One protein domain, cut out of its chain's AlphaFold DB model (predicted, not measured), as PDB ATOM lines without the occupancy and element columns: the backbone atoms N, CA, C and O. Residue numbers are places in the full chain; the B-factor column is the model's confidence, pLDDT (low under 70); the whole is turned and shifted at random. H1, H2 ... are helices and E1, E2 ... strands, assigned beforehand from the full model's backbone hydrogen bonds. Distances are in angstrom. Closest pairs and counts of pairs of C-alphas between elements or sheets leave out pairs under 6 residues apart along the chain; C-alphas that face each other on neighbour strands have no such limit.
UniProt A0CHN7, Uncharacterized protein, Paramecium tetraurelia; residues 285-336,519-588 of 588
ATOM      1  N   LEU A 285      -6.729 -24.475 -15.748       84.44
ATOM      2  CA  LEU A 285      -6.235 -24.565 -14.380       84.44
ATOM      3  C   LEU A 285      -5.807 -26.006 -14.090       84.44
ATOM      4  O   LEU A 285      -6.498 -26.946 -14.487       84.44
ATOM      5  N   PRO A 286      -4.674 -26.201 -13.400       85.62
ATOM      6  CA  PRO A 286      -4.297 -27.509 -12.890       85.62
ATOM      7  C   PRO A 286      -5.361 -28.065 -11.942       85.62
ATOM      8  O   PRO A 286      -5.942 -27.327 -11.144       85.62
ATOM      9  N   ARG A 287      -5.581 -29.376 -11.991       84.75
ATOM     10  CA  ARG A 287      -6.569 -30.079 -11.172       84.75
ATOM     11  C   ARG A 287      -5.908 -31.240 -10.453       84.75
ATOM     12  O   ARG A 287      -5.040 -31.900 -11.015       84.75
ATOM     13  N   ALA A 288      -6.346 -31.513  -9.232       86.19
ATOM     14  CA  ALA A 288      -5.948 -32.692  -8.478       86.19
ATOM     15  C   ALA A 288      -7.207 -33.406  -7.981       86.19
ATOM     16  O   ALA A 288      -8.057 -32.803  -7.333       86.19
ATOM     17  N   VAL A 289      -7.343 -34.691  -8.298       84.62
ATOM     18  CA  VAL A 289      -8.434 -35.536  -7.806       84.62
ATOM     19  C   VAL A 289      -7.844 -36.601  -6.904       84.62
ATOM     20  O   VAL A 289      -7.067 -37.442  -7.355       84.62
ATOM     21  N   LEU A 290      -8.224 -36.578  -5.629       85.50
ATOM     22  CA  LEU A 290      -7.851 -37.620  -4.684       85.50
ATOM     23  C   LEU A 290      -8.870 -38.759  -4.738       85.50
ATOM     24  O   LEU A 290     -10.057 -38.570  -4.482       85.50
ATOM     25  N   SER A 291      -8.385 -39.958  -5.026       83.19
ATOM     26  CA  SER A 291      -9.160 -41.195  -5.002       83.19
ATOM     27  C   SER A 291      -8.572 -42.168  -3.982       83.19
ATOM     28  O   SER A 291      -7.378 -42.129  -3.676       83.19
ATOM     29  N   HIS A 292      -9.425 -43.018  -3.418       81.12
ATOM     30  CA  HIS A 292      -9.024 -44.039  -2.459       81.12
ATOM     31  C   HIS A 292      -9.806 -45.328  -2.692       81.12
ATOM     32  O   HIS A 292     -10.925 -45.301  -3.207       81.12
ATOM     33  N   THR A 293      -9.215 -46.453  -2.297       74.00
ATOM     34  CA  THR A 293      -9.865 -47.763  -2.339       74.00
ATOM     35  C   THR A 293     -10.035 -48.334  -0.937       74.00
ATOM     36  O   THR A 293      -9.169 -48.182  -0.076       74.00
ATOM     37  N   ASN A 294     -11.161 -49.016  -0.725       71.88
ATOM     38  CA  ASN A 294     -11.424 -49.809   0.477       71.88
ATOM     39  C   ASN A 294     -11.019 -51.282   0.288       71.88
ATOM     40  O   ASN A 294     -11.375 -52.126   1.101       71.88
ATOM     41  N   ASN A 295     -10.332 -51.615  -0.810       70.44
ATOM     42  CA  ASN A 295      -9.845 -52.965  -1.048       70.44
ATOM     43  C   ASN A 295      -8.576 -53.224  -0.223       70.44
ATOM     44  O   ASN A 295      -7.493 -52.754  -0.578       70.44
ATOM     45  N   ASP A 296      -8.715 -54.008   0.844       65.62
ATOM     46  CA  ASP A 296      -7.624 -54.351   1.763       65.62
ATOM     47  C   ASP A 296      -6.468 -55.119   1.091       65.62
ATOM     48  O   ASP A 296      -5.347 -55.108   1.596       65.62
ATOM     49  N   ALA A 297      -6.688 -55.723  -0.086       64.88
ATOM     50  CA  ALA A 297      -5.629 -56.377  -0.859       64.88
ATOM     51  C   ALA A 297      -4.609 -55.387  -1.462       64.88
ATOM     52  O   ALA A 297      -3.511 -55.791  -1.841       64.88
ATOM     53  N   LEU A 298      -4.947 -54.094  -1.546       61.59
ATOM     54  CA  LEU A 298      -4.085 -53.024  -2.064       61.59
ATOM     55  C   LEU A 298      -3.476 -52.196  -0.923       61.59
ATOM     56  O   LEU A 298      -3.401 -50.970  -1.004       61.59
ATOM     57  N   GLN A 299      -3.028 -52.864   0.146       57.84
ATOM     58  CA  GLN A 299      -2.534 -52.239   1.383       57.84
ATOM     59  C   GLN A 299      -1.467 -51.147   1.148       57.84
ATOM     60  O   GLN A 299      -1.447 -50.147   1.863       57.84
ATOM     61  N   TYR A 300      -0.639 -51.286   0.105       59.56
ATOM     62  CA  TYR A 300       0.410 -50.323  -0.257       59.56
ATOM     63  C   TYR A 300      -0.027 -49.258  -1.286       59.56
ATOM     64  O   TYR A 300       0.681 -48.282  -1.479       59.56
ATOM     65  N   GLN A 301      -1.187 -49.393  -1.937       67.38
ATOM     66  CA  GLN A 301      -1.687 -48.477  -2.983       67.38
ATOM     67  C   GLN A 301      -3.090 -47.965  -2.639       67.38
ATOM     68  O   GLN A 301      -4.026 -48.030  -3.437       67.38
ATOM     69  N   LYS A 302      -3.256 -47.493  -1.403       76.25
ATOM     70  CA  LYS A 302      -4.575 -47.127  -0.880       76.25
ATOM     71  C   LYS A 302      -5.100 -45.801  -1.440       76.25
ATOM     72  O   LYS A 302      -6.317 -45.642  -1.550       76.25
ATOM     73  N   TYR A 303      -4.204 -44.878  -1.797       85.31
ATOM     74  CA  TYR A 303      -4.538 -43.545  -2.302       85.31
ATOM     75  C   TYR A 303      -3.883 -43.275  -3.652       85.31
ATOM     76  O   TYR A 303      -2.738 -43.660  -3.895       85.31
ATOM     77  N   CYS A 304      -4.620 -42.579  -4.513       87.12
ATOM     78  CA  CYS A 304      -4.142 -42.097  -5.797       87.12
ATOM     79  C   CYS A 304      -4.573 -40.643  -5.988       87.12
ATOM     80  O   CYS A 304      -5.772 -40.350  -6.030       87.12
ATOM     81  N   ALA A 305      -3.603 -39.738  -6.115       89.62
ATOM     82  CA  ALA A 305      -3.844 -38.379  -6.580       89.62
ATOM     83  C   ALA A 305      -3.664 -38.336  -8.100       89.62
ATOM     84  O   ALA A 305      -2.575 -38.588  -8.610       89.62
ATOM     85  N   THR A 306      -4.736 -38.030  -8.823       89.50
ATOM     86  CA  THR A 306      -4.699 -37.800 -10.270       89.50
ATOM     87  C   THR A 306      -4.566 -36.307 -10.520       89.50
ATOM     88  O   THR A 306      -5.501 -35.548 -10.272       89.50
ATOM     89  N   LEU A 307      -3.393 -35.891 -10.980       90.69
ATOM     90  CA  LEU A 307      -3.077 -34.525 -11.363       90.69
ATOM     91  C   LEU A 307      -3.350 -34.369 -12.855       90.69
ATOM     92  O   LEU A 307      -2.795 -35.133 -13.646       90.69
ATOM     93  N   THR A 308      -4.166 -33.394 -13.244       88.44
ATOM     94  CA  THR A 308      -4.376 -33.064 -14.655       88.44
ATOM     95  C   THR A 308      -4.099 -31.600 -14.952       88.44
ATOM     96  O   THR A 308      -4.289 -30.723 -14.107       88.44
ATOM     97  N   PHE A 309      -3.585 -31.328 -16.148       86.69
ATOM     98  CA  PHE A 309      -3.183 -29.986 -16.544       86.69
ATOM     99  C   PHE A 309      -3.221 -29.804 -18.061       86.69
ATOM    100  O   PHE A 309      -2.648 -30.596 -18.806       86.69
ATOM    101  N   ILE A 310      -3.831 -28.707 -18.513       88.44
ATOM    102  CA  ILE A 310      -3.798 -28.270 -19.909       88.44
ATOM    103  C   ILE A 310      -2.983 -26.970 -19.997       88.44
ATOM    104  O   ILE A 310      -3.370 -25.967 -19.390       88.44
ATOM    105  N   PRO A 311      -1.901 -26.926 -20.791       84.12
ATOM    106  CA  PRO A 311      -0.980 -25.799 -20.804       84.12
ATOM    107  C   PRO A 311      -1.569 -24.560 -21.460       84.12
ATOM    108  O   PRO A 311      -2.005 -24.619 -22.599       84.12
ATOM    109  N   LYS A 312      -1.564 -23.413 -20.780       80.38
ATOM    110  CA  LYS A 312      -2.175 -22.179 -21.295       80.38
ATOM    111  C   LYS A 312      -1.253 -21.456 -22.287       80.38
ATOM    112  O   LYS A 312      -0.336 -20.756 -21.876       80.38
ATOM    113  N   PHE A 313      -1.555 -21.551 -23.582       74.31
ATOM    114  CA  PHE A 313      -0.825 -20.861 -24.664       74.31
ATOM    115  C   PHE A 313      -1.653 -19.800 -25.413       74.31
ATOM    116  O   PHE A 313      -1.102 -19.064 -26.233       74.31
ATOM    117  N   ASN A 314      -2.979 -19.746 -25.216       66.56
ATOM    118  CA  ASN A 314      -3.883 -18.935 -26.042       66.56
ATOM    119  C   ASN A 314      -4.494 -17.727 -25.311       66.56
ATOM    120  O   ASN A 314      -5.138 -17.868 -24.269       66.56
ATOM    121  N   VAL A 315      -4.400 -16.550 -25.945       67.00
ATOM    122  CA  VAL A 315      -5.065 -15.295 -25.522       67.00
ATOM    123  C   VAL A 315      -6.377 -15.043 -26.293       67.00
ATOM    124  O   VAL A 315      -7.123 -14.131 -25.966       67.00
ATOM    125  N   VAL A 316      -6.692 -15.875 -27.292       71.19
ATOM    126  CA  VAL A 316      -7.887 -15.749 -28.148       71.19
ATOM    127  C   VAL A 316      -9.182 -15.929 -27.334       71.19
ATOM    128  O   VAL A 316      -9.220 -16.741 -26.394       71.19
ATOM    129  N   SER A 317     -10.222 -15.157 -27.670       81.81
ATOM    130  CA  SER A 317     -11.560 -15.278 -27.072       81.81
ATOM    131  C   SER A 317     -12.227 -16.611 -27.460       81.81
ATOM    132  O   SER A 317     -11.786 -17.281 -28.395       81.81
ATOM    133  N   LEU A 318     -13.266 -17.040 -26.735       84.25
ATOM    134  CA  LEU A 318     -13.975 -18.286 -27.070       84.25
ATOM    135  C   LEU A 318     -14.704 -18.179 -28.420       84.25
ATOM    136  O   LEU A 318     -14.660 -19.124 -29.201       84.25
ATOM    137  N   ASP A 319     -15.305 -17.032 -28.736       82.25
ATOM    138  CA  ASP A 319     -16.029 -16.845 -30.000       82.25
ATOM    139  C   ASP A 319     -15.094 -16.817 -31.215       82.25
ATOM    140  O   ASP A 319     -15.387 -17.449 -32.233       82.25
ATOM    141  N   ASP A 320     -13.931 -16.171 -31.097       81.88
ATOM    142  CA  ASP A 320     -12.923 -16.177 -32.163       81.88
ATOM    143  C   ASP A 320     -12.345 -17.585 -32.363       81.88
ATOM    144  O   ASP A 320     -12.157 -18.026 -33.494       81.88
ATOM    145  N   ALA A 321     -12.099 -18.321 -31.273       80.69
ATOM    146  CA  ALA A 321     -11.614 -19.699 -31.344       80.69
ATOM    147  C   ALA A 321     -12.661 -20.650 -31.952       80.69
ATOM    148  O   ALA A 321     -12.309 -21.584 -32.671       80.69
ATOM    149  N   TYR A 322     -13.951 -20.418 -31.691       82.38
ATOM    150  CA  TYR A 322     -15.031 -21.168 -32.329       82.38
ATOM    151  C   TYR A 322     -15.173 -20.814 -33.816       82.38
ATOM    152  O   TYR A 322     -15.359 -21.706 -34.637       82.38
ATOM    153  N   SER A 323     -15.018 -19.542 -34.183       81.56
ATOM    154  CA  SER A 323     -15.028 -19.111 -35.589       81.56
ATOM    155  C   SER A 323     -13.852 -19.718 -36.364       81.56
ATOM    156  O   SER A 323     -14.053 -20.299 -37.422       81.56
ATOM    157  N   GLN A 324     -12.655 -19.729 -35.769       76.44
ATOM    158  CA  GLN A 324     -11.475 -20.434 -36.291       76.44
ATOM    159  C   GLN A 324     -11.739 -21.925 -36.548       76.44
ATOM    160  O   GLN A 324     -11.332 -22.451 -37.583       76.44
ATOM    161  N   TYR A 325     -12.459 -22.602 -35.644       77.75
ATOM    162  CA  TYR A 325     -12.885 -23.985 -35.871       77.75
ATOM    163  C   TYR A 325     -13.772 -24.110 -37.117       77.75
ATOM    164  O   TYR A 325     -13.532 -24.989 -37.942       77.75
ATOM    165  N   LEU A 326     -14.782 -23.243 -37.253       79.31
ATOM    166  CA  LEU A 326     -15.716 -23.275 -38.385       79.31
ATOM    167  C   LEU A 326     -15.027 -22.968 -39.721       79.31
ATOM    168  O   LEU A 326     -15.349 -23.596 -40.727       79.31
ATOM    169  N   ASP A 327     -14.053 -22.059 -39.716       71.50
ATOM    170  CA  ASP A 327     -13.280 -21.678 -40.901       71.50
ATOM    171  C   ASP A 327     -12.193 -22.709 -41.266       71.50
ATOM    172  O   ASP A 327     -11.524 -22.577 -42.292       71.50
ATOM    173  N   GLY A 328     -11.991 -23.737 -40.431       63.72
ATOM    174  CA  GLY A 328     -10.916 -24.715 -40.597       63.72
ATOM    175  C   GLY A 328      -9.517 -24.116 -40.414       63.72
ATOM    176  O   GLY A 328      -8.537 -24.696 -40.875       63.72
ATOM    177  N   LEU A 329      -9.412 -22.956 -39.759       57.97
ATOM    178  CA  LEU A 329      -8.165 -22.246 -39.501       57.97
ATOM    179  C   LEU A 329      -7.675 -22.586 -38.090       57.97
ATOM    180  O   LEU A 329      -8.271 -22.176 -37.103       57.97
ATOM    181  N   ILE A 330      -6.565 -23.318 -37.968       54.31
ATOM    182  CA  ILE A 330      -5.985 -23.666 -36.651       54.31
ATOM    183  C   ILE A 330      -4.877 -22.678 -36.233       54.31
ATOM    184  O   ILE A 330      -4.430 -22.659 -35.080       54.31
ATOM    185  N   ILE A 331      -4.449 -21.799 -37.143       51.69
ATOM    186  CA  ILE A 331      -3.381 -20.834 -36.879       51.69
ATOM    187  C   ILE A 331      -3.964 -19.637 -36.129       51.69
ATOM    188  O   ILE A 331      -4.594 -18.755 -36.704       51.69
ATOM    189  N   ALA A 332      -3.725 -19.595 -34.819       46.78
ATOM    190  CA  ALA A 332      -3.944 -18.387 -34.041       46.78
ATOM    191  C   ALA A 332      -2.968 -17.310 -34.542       46.78
ATOM    192  O   ALA A 332      -1.772 -17.386 -34.256       46.78
ATOM    193  N   ASP A 333      -3.501 -16.309 -35.242       43.00
ATOM    194  CA  ASP A 333      -2.829 -15.190 -35.939       43.00
ATOM    195  C   ASP A 333      -1.843 -14.361 -35.073       43.00
ATOM    196  O   ASP A 333      -1.173 -13.450 -35.541       43.00
ATOM    197  N   ASN A 334      -1.710 -14.694 -33.784       44.94
ATOM    198  CA  ASN A 334      -0.928 -13.966 -32.785       44.94
ATOM    199  C   ASN A 334       0.143 -14.813 -32.068       44.94
ATOM    200  O   ASN A 334       0.761 -14.329 -31.116       44.94
ATOM    201  N   GLN A 335       0.379 -16.074 -32.459       52.12
ATOM    202  CA  GLN A 335       1.451 -16.876 -31.855       52.12
ATOM    203  C   GLN A 335       2.785 -16.627 -32.562       52.12
ATOM    204  O   GLN A 335       2.932 -16.861 -33.758       52.12
ATOM    205  N   LYS A 336       3.793 -16.179 -31.804       52.09
ATOM    206  CA  LYS A 336       5.170 -16.062 -32.290       52.09
ATOM    207  C   LYS A 336       5.736 -17.467 -32.506       52.09
ATOM    208  O   LYS A 336       6.279 -18.070 -31.585       52.09
ATOM    209  N   TYR A 519       4.833 -26.233 -27.422       86.38
ATOM    210  CA  TYR A 519       4.972 -27.305 -26.446       86.38
ATOM    211  C   TYR A 519       5.708 -26.853 -25.188       86.38
ATOM    212  O   TYR A 519       6.427 -25.861 -25.210       86.38
ATOM    213  N   LEU A 520       5.516 -27.607 -24.110       88.62
ATOM    214  CA  LEU A 520       6.293 -27.541 -22.878       88.62
ATOM    215  C   LEU A 520       7.229 -28.752 -22.788       88.62
ATOM    216  O   LEU A 520       6.930 -29.808 -23.353       88.62
ATOM    217  N   GLU A 521       8.330 -28.608 -22.061       88.88
ATOM    218  CA  GLU A 521       9.341 -29.652 -21.846       88.88
ATOM    219  C   GLU A 521       9.888 -29.634 -20.408       88.88
ATOM    220  O   GLU A 521       9.531 -28.764 -19.614       88.88
ATOM    221  N   ALA A 522      10.776 -30.580 -20.083       87.31
ATOM    222  CA  ALA A 522      11.493 -30.655 -18.802       87.31
ATOM    223  C   ALA A 522      10.561 -30.674 -17.573       87.31
ATOM    224  O   ALA A 522      10.652 -29.813 -16.694       87.31
ATOM    225  N   PHE A 523       9.652 -31.651 -17.543       90.56
ATOM    226  CA  PHE A 523       8.676 -31.817 -16.470       90.56
ATOM    227  C   PHE A 523       9.304 -32.403 -15.208       90.56
ATOM    228  O   PHE A 523       9.943 -33.446 -15.269       90.56
ATOM    229  N   THR A 524       9.043 -31.783 -14.058       90.75
ATOM    230  CA  THR A 524       9.324 -32.370 -12.741       90.75
ATOM    231  C   THR A 524       8.103 -32.262 -11.836       90.75
ATOM    232  O   THR A 524       7.253 -31.390 -12.031       90.75
ATOM    233  N   LEU A 525       8.007 -33.157 -10.852       91.56
ATOM    234  CA  LEU A 525       6.952 -33.146  -9.841       91.56
ATOM    235  C   LEU A 525       7.575 -33.101  -8.446       91.56
ATOM    236  O   LEU A 525       8.323 -33.999  -8.069       91.56
ATOM    237  N   GLU A 526       7.219 -32.082  -7.677       91.81
ATOM    238  CA  GLU A 526       7.508 -31.992  -6.246       91.81
ATOM    239  C   GLU A 526       6.221 -32.257  -5.460       91.81
ATOM    240  O   GLU A 526       5.131 -31.861  -5.880       91.81
ATOM    241  N   SER A 527       6.326 -32.924  -4.313       89.62
ATOM    242  CA  SER A 527       5.191 -33.147  -3.420       89.62
ATOM    243  C   SER A 527       5.640 -33.186  -1.964       89.62
ATOM    244  O   SER A 527       6.773 -33.561  -1.668       89.62
ATOM    245  N   ASN A 528       4.739 -32.812  -1.056       88.88
ATOM    246  CA  ASN A 528       4.941 -32.947   0.387       88.88
ATOM    247  C   ASN A 528       4.616 -34.358   0.924       88.88
ATOM    248  O   ASN A 528       4.714 -34.591   2.128       88.88
ATOM    249  N   ILE A 529       4.224 -35.295   0.055       85.31
ATOM    250  CA  ILE A 529       3.949 -36.690   0.411       85.31
ATOM    251  C   ILE A 529       5.269 -37.456   0.547       85.31
ATOM    252  O   ILE A 529       6.054 -37.531  -0.395       85.31
ATOM    253  N   THR A 530       5.489 -38.077   1.704       81.12
ATOM    254  CA  THR A 530       6.709 -38.843   2.011       81.12
ATOM    255  C   THR A 530       6.672 -40.278   1.475       81.12
ATOM    256  O   THR A 530       7.688 -40.782   1.006       81.12
ATOM    257  N   ASN A 531       5.499 -40.921   1.474       83.69
ATOM    258  CA  ASN A 531       5.335 -42.340   1.128       83.69
ATOM    259  C   ASN A 531       4.762 -42.556  -0.282       83.69
ATOM    260  O   ASN A 531       3.768 -43.265  -0.469       83.69
ATOM    261  N   ILE A 532       5.377 -41.931  -1.290       87.69
ATOM    262  CA  ILE A 532       5.019 -42.156  -2.696       87.69
ATOM    263  C   ILE A 532       5.516 -43.538  -3.128       87.69
ATOM    264  O   ILE A 532       6.709 -43.825  -3.111       87.69
ATOM    265  N   VAL A 533       4.586 -44.389  -3.557       87.75
ATOM    266  CA  VAL A 533       4.862 -45.733  -4.078       87.75
ATOM    267  C   VAL A 533       5.214 -45.687  -5.556       87.75
ATOM    268  O   VAL A 533       6.119 -46.389  -5.998       87.75
ATOM    269  N   SER A 534       4.497 -44.883  -6.342       89.44
ATOM    270  CA  SER A 534       4.814 -44.695  -7.761       89.44
ATOM    271  C   SER A 534       4.185 -43.427  -8.329       89.44
ATOM    272  O   SER A 534       3.177 -42.939  -7.820       89.44
ATOM    273  N   ILE A 535       4.791 -42.912  -9.400       90.75
ATOM    274  CA  ILE A 535       4.296 -41.775 -10.181       90.75
ATOM    275  C   ILE A 535       4.187 -42.229 -11.638       90.75
ATOM    276  O   ILE A 535       5.159 -42.747 -12.194       90.75
ATOM    277  N   ILE A 536       3.006 -42.079 -12.240       90.19
ATOM    278  CA  ILE A 536       2.684 -42.621 -13.564       90.19
ATOM    279  C   ILE A 536       2.050 -41.535 -14.450       90.19
ATOM    280  O   ILE A 536       0.972 -41.052 -14.116       90.19
ATOM    281  N   PRO A 537       2.646 -41.185 -15.604       90.12
ATOM    282  CA  PRO A 537       4.002 -41.550 -16.008       90.12
ATOM    283  C   PRO A 537       5.042 -40.882 -15.095       90.12
ATOM    284  O   PRO A 537       4.739 -39.915 -14.398       90.12
ATOM    285  N   ASN A 538       6.285 -41.372 -15.128       88.81
ATOM    286  CA  ASN A 538       7.398 -40.659 -14.502       88.81
ATOM    287  C   ASN A 538       7.525 -39.266 -15.166       88.81
ATOM    288  O   ASN A 538       7.701 -39.227 -16.388       88.81
ATOM    289  N   PRO A 539       7.460 -38.149 -14.420       89.31
ATOM    290  CA  PRO A 539       7.558 -36.803 -14.981       89.31
ATOM    291  C   PRO A 539       8.792 -36.598 -15.866       89.31
ATOM    292  O   PRO A 539       8.663 -36.083 -16.974       89.31
ATOM    293  N   ASP A 540       9.950 -37.125 -15.456       85.38
ATOM    294  CA  ASP A 540      11.212 -36.997 -16.201       85.38
ATOM    295  C   ASP A 540      11.183 -37.734 -17.554       85.38
ATOM    296  O   ASP A 540      11.981 -37.454 -18.448       85.38
ATOM    297  N   SER A 541      10.261 -38.692 -17.718       86.88
ATOM    298  CA  SER A 541      10.057 -39.421 -18.976       86.88
ATOM    299  C   SER A 541       9.155 -38.678 -19.967       86.88
ATOM    300  O   SER A 541       9.066 -39.070 -21.133       86.88
ATOM    301  N   ILE A 542       8.486 -37.602 -19.534       89.19
ATOM    302  CA  ILE A 542       7.622 -36.791 -20.391       89.19
ATOM    303  C   ILE A 542       8.507 -35.898 -21.253       89.19
ATOM    304  O   ILE A 542       8.990 -34.849 -20.828       89.19
ATOM    305  N   VAL A 543       8.698 -36.315 -22.502       87.25
ATOM    306  CA  VAL A 543       9.568 -35.598 -23.434       87.25
ATOM    307  C   VAL A 543       8.978 -34.231 -23.794       87.25
ATOM    308  O   VAL A 543       9.692 -33.238 -23.766       87.25
ATOM    309  N   SER A 544       7.683 -34.149 -24.115       89.94
ATOM    310  CA  SER A 544       7.019 -32.871 -24.406       89.94
ATOM    311  C   SER A 544       5.506 -32.937 -24.194       89.94
ATOM    312  O   SER A 544       4.921 -34.015 -24.293       89.94
ATOM    313  N   LEU A 545       4.875 -31.785 -23.959       90.25
ATOM    314  CA  LEU A 545       3.416 -31.624 -23.925       90.25
ATOM    315  C   LEU A 545       2.996 -30.511 -24.883       90.25
ATOM    316  O   LEU A 545       3.350 -29.350 -24.674       90.25
ATOM    317  N   LYS A 546       2.242 -30.840 -25.933       88.00
ATOM    318  CA  LYS A 546       1.779 -29.850 -26.917       88.00
ATOM    319  C   LYS A 546       0.619 -29.015 -26.372       88.00
ATOM    320  O   LYS A 546      -0.141 -29.447 -25.513       88.00
ATOM    321  N   LYS A 547       0.427 -27.827 -26.950       84.25
ATOM    322  CA  LYS A 547      -0.645 -26.867 -26.615       84.25
ATOM    323  C   LYS A 547      -2.052 -27.464 -26.467       84.25
ATOM    324  O   LYS A 547      -2.821 -27.026 -25.616       84.25
ATOM    325  N   ASN A 548      -2.395 -28.416 -27.329       83.19
ATOM    326  CA  ASN A 548      -3.721 -29.032 -27.403       83.19
ATOM    327  C   ASN A 548      -3.745 -30.420 -26.736       83.19
ATOM    328  O   ASN A 548      -4.486 -31.298 -27.164       83.19
ATOM    329  N   GLN A 549      -2.898 -30.652 -25.732       87.00
ATOM    330  CA  GLN A 549      -2.846 -31.908 -24.985       87.00
ATOM    331  C   GLN A 549      -3.080 -31.654 -23.496       87.00
ATOM    332  O   GLN A 549      -2.645 -30.639 -22.955       87.00
ATOM    333  N   GLU A 550      -3.754 -32.595 -22.842       88.81
ATOM    334  CA  GLU A 550      -3.809 -32.677 -21.385       88.81
ATOM    335  C   GLU A 550      -2.666 -33.570 -20.889       88.81
ATOM    336  O   GLU A 550      -2.409 -34.644 -21.438       88.81
ATOM    337  N   LEU A 551      -1.976 -33.118 -19.847       90.12
ATOM    338  CA  LEU A 551      -1.081 -33.936 -19.048       90.12
ATOM    339  C   LEU A 551      -1.871 -34.571 -17.907       90.12
ATOM    340  O   LEU A 551      -2.526 -33.849 -17.161       90.12
ATOM    341  N   THR A 552      -1.719 -35.882 -17.724       90.19
ATOM    342  CA  THR A 552      -2.266 -36.627 -16.585       90.19
ATOM    343  C   THR A 552      -1.137 -37.360 -15.871       90.19
ATOM    344  O   THR A 552      -0.439 -38.160 -16.494       90.19
ATOM    345  N   ILE A 553      -0.965 -37.100 -14.573       91.75
ATOM    346  CA  ILE A 553      -0.005 -37.783 -13.699       91.75
ATOM    347  C   ILE A 553      -0.759 -38.394 -12.519       91.75
ATOM    348  O   ILE A 553      -1.474 -37.704 -11.802       91.75
ATOM    349  N   GLN A 554      -0.577 -39.688 -12.291       90.94
ATOM    350  CA  GLN A 554      -1.096 -40.409 -11.139       90.94
ATOM    351  C   GLN A 554       0.013 -40.589 -10.106       90.94
ATOM    352  O   GLN A 554       1.055 -41.164 -10.409       90.94
ATOM    353  N   VAL A 555      -0.222 -40.121  -8.884       90.81
ATOM    354  CA  VAL A 555       0.667 -40.307  -7.735       90.81
ATOM    355  C   VAL A 555       0.015 -41.305  -6.789       90.81
ATOM    356  O   VAL A 555      -0.999 -40.999  -6.162       90.81
ATOM    357  N   LEU A 556       0.591 -42.501  -6.697       88.56
ATOM    358  CA  LEU A 556       0.151 -43.576  -5.808       88.56
ATOM    359  C   LEU A 556       0.949 -43.519  -4.509       88.56
ATOM    360  O   LEU A 556       2.179 -43.488  -4.550       88.56
ATOM    361  N   PHE A 557       0.271 -43.528  -3.361       85.69
ATOM    362  CA  PHE A 557       0.910 -43.411  -2.047       85.69
ATOM    363  C   PHE A 557       0.137 -44.144  -0.940       85.69
ATOM    364  O   PHE A 557      -1.061 -44.429  -1.068       85.69
ATOM    365  N   SER A 558       0.830 -44.461   0.159       79.31
ATOM    366  CA  SER A 558       0.231 -45.038   1.371       79.31
ATOM    367  C   SER A 558      -0.074 -43.951   2.414       79.31
ATOM    368  O   SER A 558       0.579 -42.910   2.465       79.31
ATOM    369  N   LYS A 559      -1.096 -44.174   3.251       66.75
ATOM    370  CA  LYS A 559      -1.550 -43.228   4.291       66.75
ATOM    371  C   LYS A 559      -1.123 -43.691   5.678       66.75
ATOM    372  O   LYS A 559      -1.967 -44.051   6.494       66.75
ATOM    373  N   GLU A 560       0.180 -43.732   5.920       58.78
ATOM    374  CA  GLU A 560       0.707 -43.998   7.267       58.78
ATOM    375  C   GLU A 560       0.875 -42.698   8.070       58.78
ATOM    376  O   GLU A 560       0.537 -42.667   9.248       58.78
ATOM    377  N   GLU A 561       1.238 -41.589   7.416       54.34
ATOM    378  CA  GLU A 561       1.283 -40.238   7.990       54.34
ATOM    379  C   GLU A 561       0.781 -39.253   6.925       54.34
ATOM    380  O   GLU A 561       1.308 -39.229   5.813       54.34
ATOM    381  N   THR A 562      -0.267 -38.469   7.202       58.28
ATOM    382  CA  THR A 562      -0.736 -37.432   6.260       58.28
ATOM    383  C   THR A 562      -0.490 -36.037   6.807       58.28
ATOM    384  O   THR A 562      -0.949 -35.761   7.918       58.28
ATOM    385  N   PRO A 563       0.129 -35.131   6.030       59.16
ATOM    386  CA  PRO A 563      -0.045 -33.702   6.258       59.16
ATOM    387  C   PRO A 563      -1.530 -33.326   6.091       59.16
ATOM    388  O   PRO A 563      -2.243 -33.957   5.310       59.16
ATOM    389  N   GLU A 564      -2.007 -32.306   6.816       70.31
ATOM    390  CA  GLU A 564      -3.402 -31.820   6.724       70.31
ATOM    391  C   GLU A 564      -3.777 -31.351   5.307       70.31
ATOM    392  O   GLU A 564      -4.946 -31.394   4.937       70.31
ATOM    393  N   ILE A 565      -2.782 -30.947   4.511       80.25
ATOM    394  CA  ILE A 565      -2.923 -30.449   3.140       80.25
ATOM    395  C   ILE A 565      -1.991 -31.258   2.233       80.25
ATOM    396  O   ILE A 565      -0.806 -31.413   2.538       80.25
ATOM    397  N   LEU A 566      -2.505 -31.746   1.103       83.94
ATOM    398  CA  LEU A 566      -1.696 -32.386   0.062       83.94
ATOM    399  C   LEU A 566      -1.241 -31.331  -0.950       83.94
ATOM    400  O   LEU A 566      -2.063 -30.652  -1.564       83.94
ATOM    401  N   GLU A 567       0.069 -31.209  -1.153       88.06
ATOM    402  CA  GLU A 567       0.652 -30.271  -2.109       88.06
ATOM    403  C   GLU A 567       1.411 -31.021  -3.207       88.06
ATOM    404  O   GLU A 567       2.201 -31.936  -2.951       88.06
ATOM    405  N   PHE A 568       1.176 -30.595  -4.446       89.75
ATOM    406  CA  PHE A 568       1.870 -31.051  -5.642       89.75
ATOM    407  C   PHE A 568       2.313 -29.821  -6.429       89.75
ATOM    408  O   PHE A 568       1.515 -28.900  -6.593       89.75
ATOM    409  N   ARG A 569       3.548 -29.800  -6.931       89.56
ATOM    410  CA  ARG A 569       4.059 -28.756  -7.829       89.56
ATOM    411  C   ARG A 569       4.621 -29.380  -9.090       89.56
ATOM    412  O   ARG A 569       5.577 -30.146  -9.014       89.56
ATOM    413  N   ILE A 570       4.034 -29.046 -10.236       88.69
ATOM    414  CA  ILE A 570       4.556 -29.447 -11.541       88.69
ATOM    415  C   ILE A 570       5.388 -28.283 -12.074       88.69
ATOM    416  O   ILE A 570       4.882 -27.177 -12.273       88.69
ATOM    417  N   ASN A 571       6.670 -28.532 -12.314       88.81
ATOM    418  CA  ASN A 571       7.542 -27.567 -12.970       88.81
ATOM    419  C   ASN A 571       7.760 -27.990 -14.418       88.81
ATOM    420  O   ASN A 571       7.904 -29.176 -14.705       88.81
ATOM    421  N   CYS A 572       7.810 -27.020 -15.325       88.94
ATOM    422  CA  CYS A 572       8.098 -27.247 -16.738       88.94
ATOM    423  C   CYS A 572       8.754 -26.010 -17.368       88.94
ATOM    424  O   CYS A 572       8.700 -24.896 -16.832       88.94
ATOM    425  N   TYR A 573       9.361 -26.198 -18.534       85.56
ATOM    426  CA  TYR A 573       9.959 -25.143 -19.339       85.56
ATOM    427  C   TYR A 573       9.127 -24.879 -20.596       85.56
ATOM    428  O   TYR A 573       8.729 -25.810 -21.294       85.56
ATOM    429  N   ASP A 574       8.888 -23.597 -20.883       84.38
ATOM    430  CA  ASP A 574       8.281 -23.139 -22.131       84.38
ATOM    431  C   ASP A 574       9.364 -22.524 -23.040       84.38
ATOM    432  O   ASP A 574       9.852 -21.411 -22.773       84.38
ATOM    433  N   PRO A 575       9.727 -23.200 -24.146       78.00
ATOM    434  CA  PRO A 575      10.687 -22.682 -25.113       78.00
ATOM    435  C   PRO A 575      10.281 -21.345 -25.754       78.00
ATOM    436  O   PRO A 575      11.153 -20.612 -26.224       78.00
ATOM    437  N   GLN A 576       8.987 -20.998 -25.783       71.81
ATOM    438  CA  GLN A 576       8.481 -19.793 -26.454       71.81
ATOM    439  C   GLN A 576       8.756 -18.514 -25.664       71.81
ATOM    440  O   GLN A 576       9.052 -17.473 -26.254       71.81
ATOM    441  N   ILE A 577       8.689 -18.591 -24.334       69.19
ATOM    442  CA  ILE A 577       8.811 -17.429 -23.439       69.19
ATOM    443  C   ILE A 577      10.189 -17.399 -22.746       69.19
ATOM    444  O   ILE A 577      10.566 -16.381 -22.169       69.19
ATOM    445  N   LYS A 578      10.996 -18.469 -22.869       61.22
ATOM    446  CA  LYS A 578      12.326 -18.629 -22.240       61.22
ATOM    447  C   LYS A 578      12.311 -18.493 -20.710       61.22
ATOM    448  O   LYS A 578      13.312 -18.093 -20.119       61.22
ATOM    449  N   ASN A 579      11.195 -18.841 -20.074       45.66
ATOM    450  CA  ASN A 579      11.021 -18.798 -18.623       45.66
ATOM    451  C   ASN A 579      10.629 -20.183 -18.088       45.66
ATOM    452  O   ASN A 579       9.941 -20.950 -18.759       45.66
ATOM    453  N   LYS A 580      11.064 -20.494 -16.860       43.41
ATOM    454  CA  LYS A 580      10.544 -21.633 -16.089       43.41
ATOM    455  C   LYS A 580       9.198 -21.239 -15.484       43.41
ATOM    456  O   LYS A 580       9.102 -20.170 -14.883       43.41
ATOM    457  N   PHE A 581       8.186 -22.089 -15.639       45.88
ATOM    458  CA  PHE A 581       6.874 -21.894 -15.028       45.88
ATOM    459  C   PHE A 581       6.711 -22.837 -13.835       45.88
ATOM    460  O   PHE A 581       6.962 -24.036 -13.955       45.88
ATOM    461  N   ASN A 582       6.257 -22.287 -12.706       41.94
ATOM    462  CA  ASN A 582       5.775 -23.068 -11.570       41.94
ATOM    463  C   ASN A 582       4.266 -23.221 -11.736       41.94
ATOM    464  O   ASN A 582       3.543 -22.220 -11.747       41.94
ATOM    465  N   ILE A 583       3.790 -24.450 -11.895       48.38
ATOM    466  CA  ILE A 583       2.382 -24.733 -12.141       48.38
ATOM    467  C   ILE A 583       1.897 -25.617 -11.000       48.38
ATOM    468  O   ILE A 583       2.142 -26.818 -11.009       48.38
ATOM    469  N   LEU A 584       1.258 -24.968 -10.017       40.56
ATOM    470  CA  LEU A 584       0.449 -25.468  -8.889       40.56
ATOM    471  C   LEU A 584       0.875 -24.799  -7.568       40.56
ATOM    472  O   LEU A 584       2.018 -24.911  -7.130       40.56
ATOM    473  N   GLN A 585      -0.079 -24.139  -6.912       34.25
ATOM    474  CA  GLN A 585      -0.077 -23.887  -5.471       34.25
ATOM    475  C   GLN A 585      -1.434 -24.361  -4.945       34.25
ATOM    476  O   GLN A 585      -2.455 -23.834  -5.372       34.25
ATOM    477  N   SER A 586      -1.382 -25.386  -4.088       31.78
ATOM    478  CA  SER A 586      -2.402 -25.914  -3.160       31.78
ATOM    479  C   SER A 586      -3.879 -25.952  -3.593       31.78
ATOM    480  O   SER A 586      -4.494 -24.920  -3.846       31.78
ATOM    481  N   GLN A 587      -4.507 -27.124  -3.466       31.00
ATOM    482  CA  GLN A 587      -5.915 -27.200  -3.061       31.00
ATOM    483  C   GLN A 587      -5.948 -27.615  -1.585       31.00
ATOM    484  O   GLN A 587      -5.320 -28.605  -1.216       31.00
ATOM    485  N   THR A 588      -6.591 -26.790  -0.757       29.31
ATOM    486  CA  THR A 588      -6.852 -27.028   0.674       29.31
ATOM    487  C   THR A 588      -7.898 -28.098   0.895       29.31
ATOM    488  O   THR A 588      -8.907 -28.060   0.150       29.31
TER     489      THR A 588
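AT A GLANCE: This is residues 285 to 336 and 519 to 588 of the 588 residues of an uncharacterized protein of Paramecium tetraurelia (UniProt A0CHN7). Two strongly twisted sheets, the larger E1, E2, E5, E4 and the smaller E3, E6, E7, stand only loosely and partly face to face, their strands running roughly along the long axis of the model. The one helix, H1, lies away from both sheets, beyond one end of them, and adds to the length. The printed part has 122 residues, with seven named strands and one named helix in the order E1 E2 H1 E3 E4 E5 E6 E7; both sheets are antiparallel, with the strands in the orders just given. The class is mostly strand, though under half of the residues are in named elements. The whole is loose, with a radius of gyration of the C-alphas of 17.6 A, and elongated, spanning 54 by 30 by 26 A.

IN THESE COORDINATES: Start in the larger sheet: find C-alpha 287 at (-6.569, -30.079, -11.172), where E1, residues 287 to 292, begins its 16.6 A. Beside it look for E2, residues 303 to 309, 19.7 A; then E5, residues 551 to 557, 19.6 A; then E4, residues 532 to 536, 11.1 A. In the smaller sheet, E3, residues 519 to 527, is 23.8 A long and bends by 62 degrees at residue 522. E6, residues 568 to 574, covers 19.4 A, and E7, residues 579 to 583, covers 12.3 A, ending at (2.382, -24.733, -12.141). For H1, residues 318 to 326, 12.5 A, go to C-alpha 318 at (-13.975, -18.286, -27.070).

HOW THE PARTS SIT: In the larger sheet, look first at the hairpin E1 and E2, where N 289 and O 306 are 2.8 A apart, within hydrogen-bond range. E2 and E5 are antiparallel, with N 305 and O 555 at 2.9 A. The hairpin E4 and E5 has N 536 and O 554 at 2.8 A. Its edge strands are E1 and E4, and it is only just strongly twisted, with C-alphas up to 4.4 A off its best plane. Across to the smaller sheet, E2 and E6 are near each other, while E3 and E5 are apart. There N 524 and O 571 of E3 and E6 are 2.9 A apart, and in the hairpin E6 and E7, N 583 and O 570 are 3.0 A apart. Residues 519 to 520 of E3 also pair, antiparallel, with residues 545 to 546. H1 is not on either sheet; every O i to N i+4 pair in it is within hydrogen-bond range.

THE WHOLE: The C-alphas of Asp 327 and Glu 560, the two farthest apart, are 54.9 A from each other. Residues 337 to 518 are not printed, and C-alphas 336 and 519 are 12.7 A apart across this cut. The link from E4 to E5 is long, with 14 residues. Mean pLDDT of the printed part is 76.0; look for values under 70 in, among others, residues 328 to 336 and residues 577 to 588.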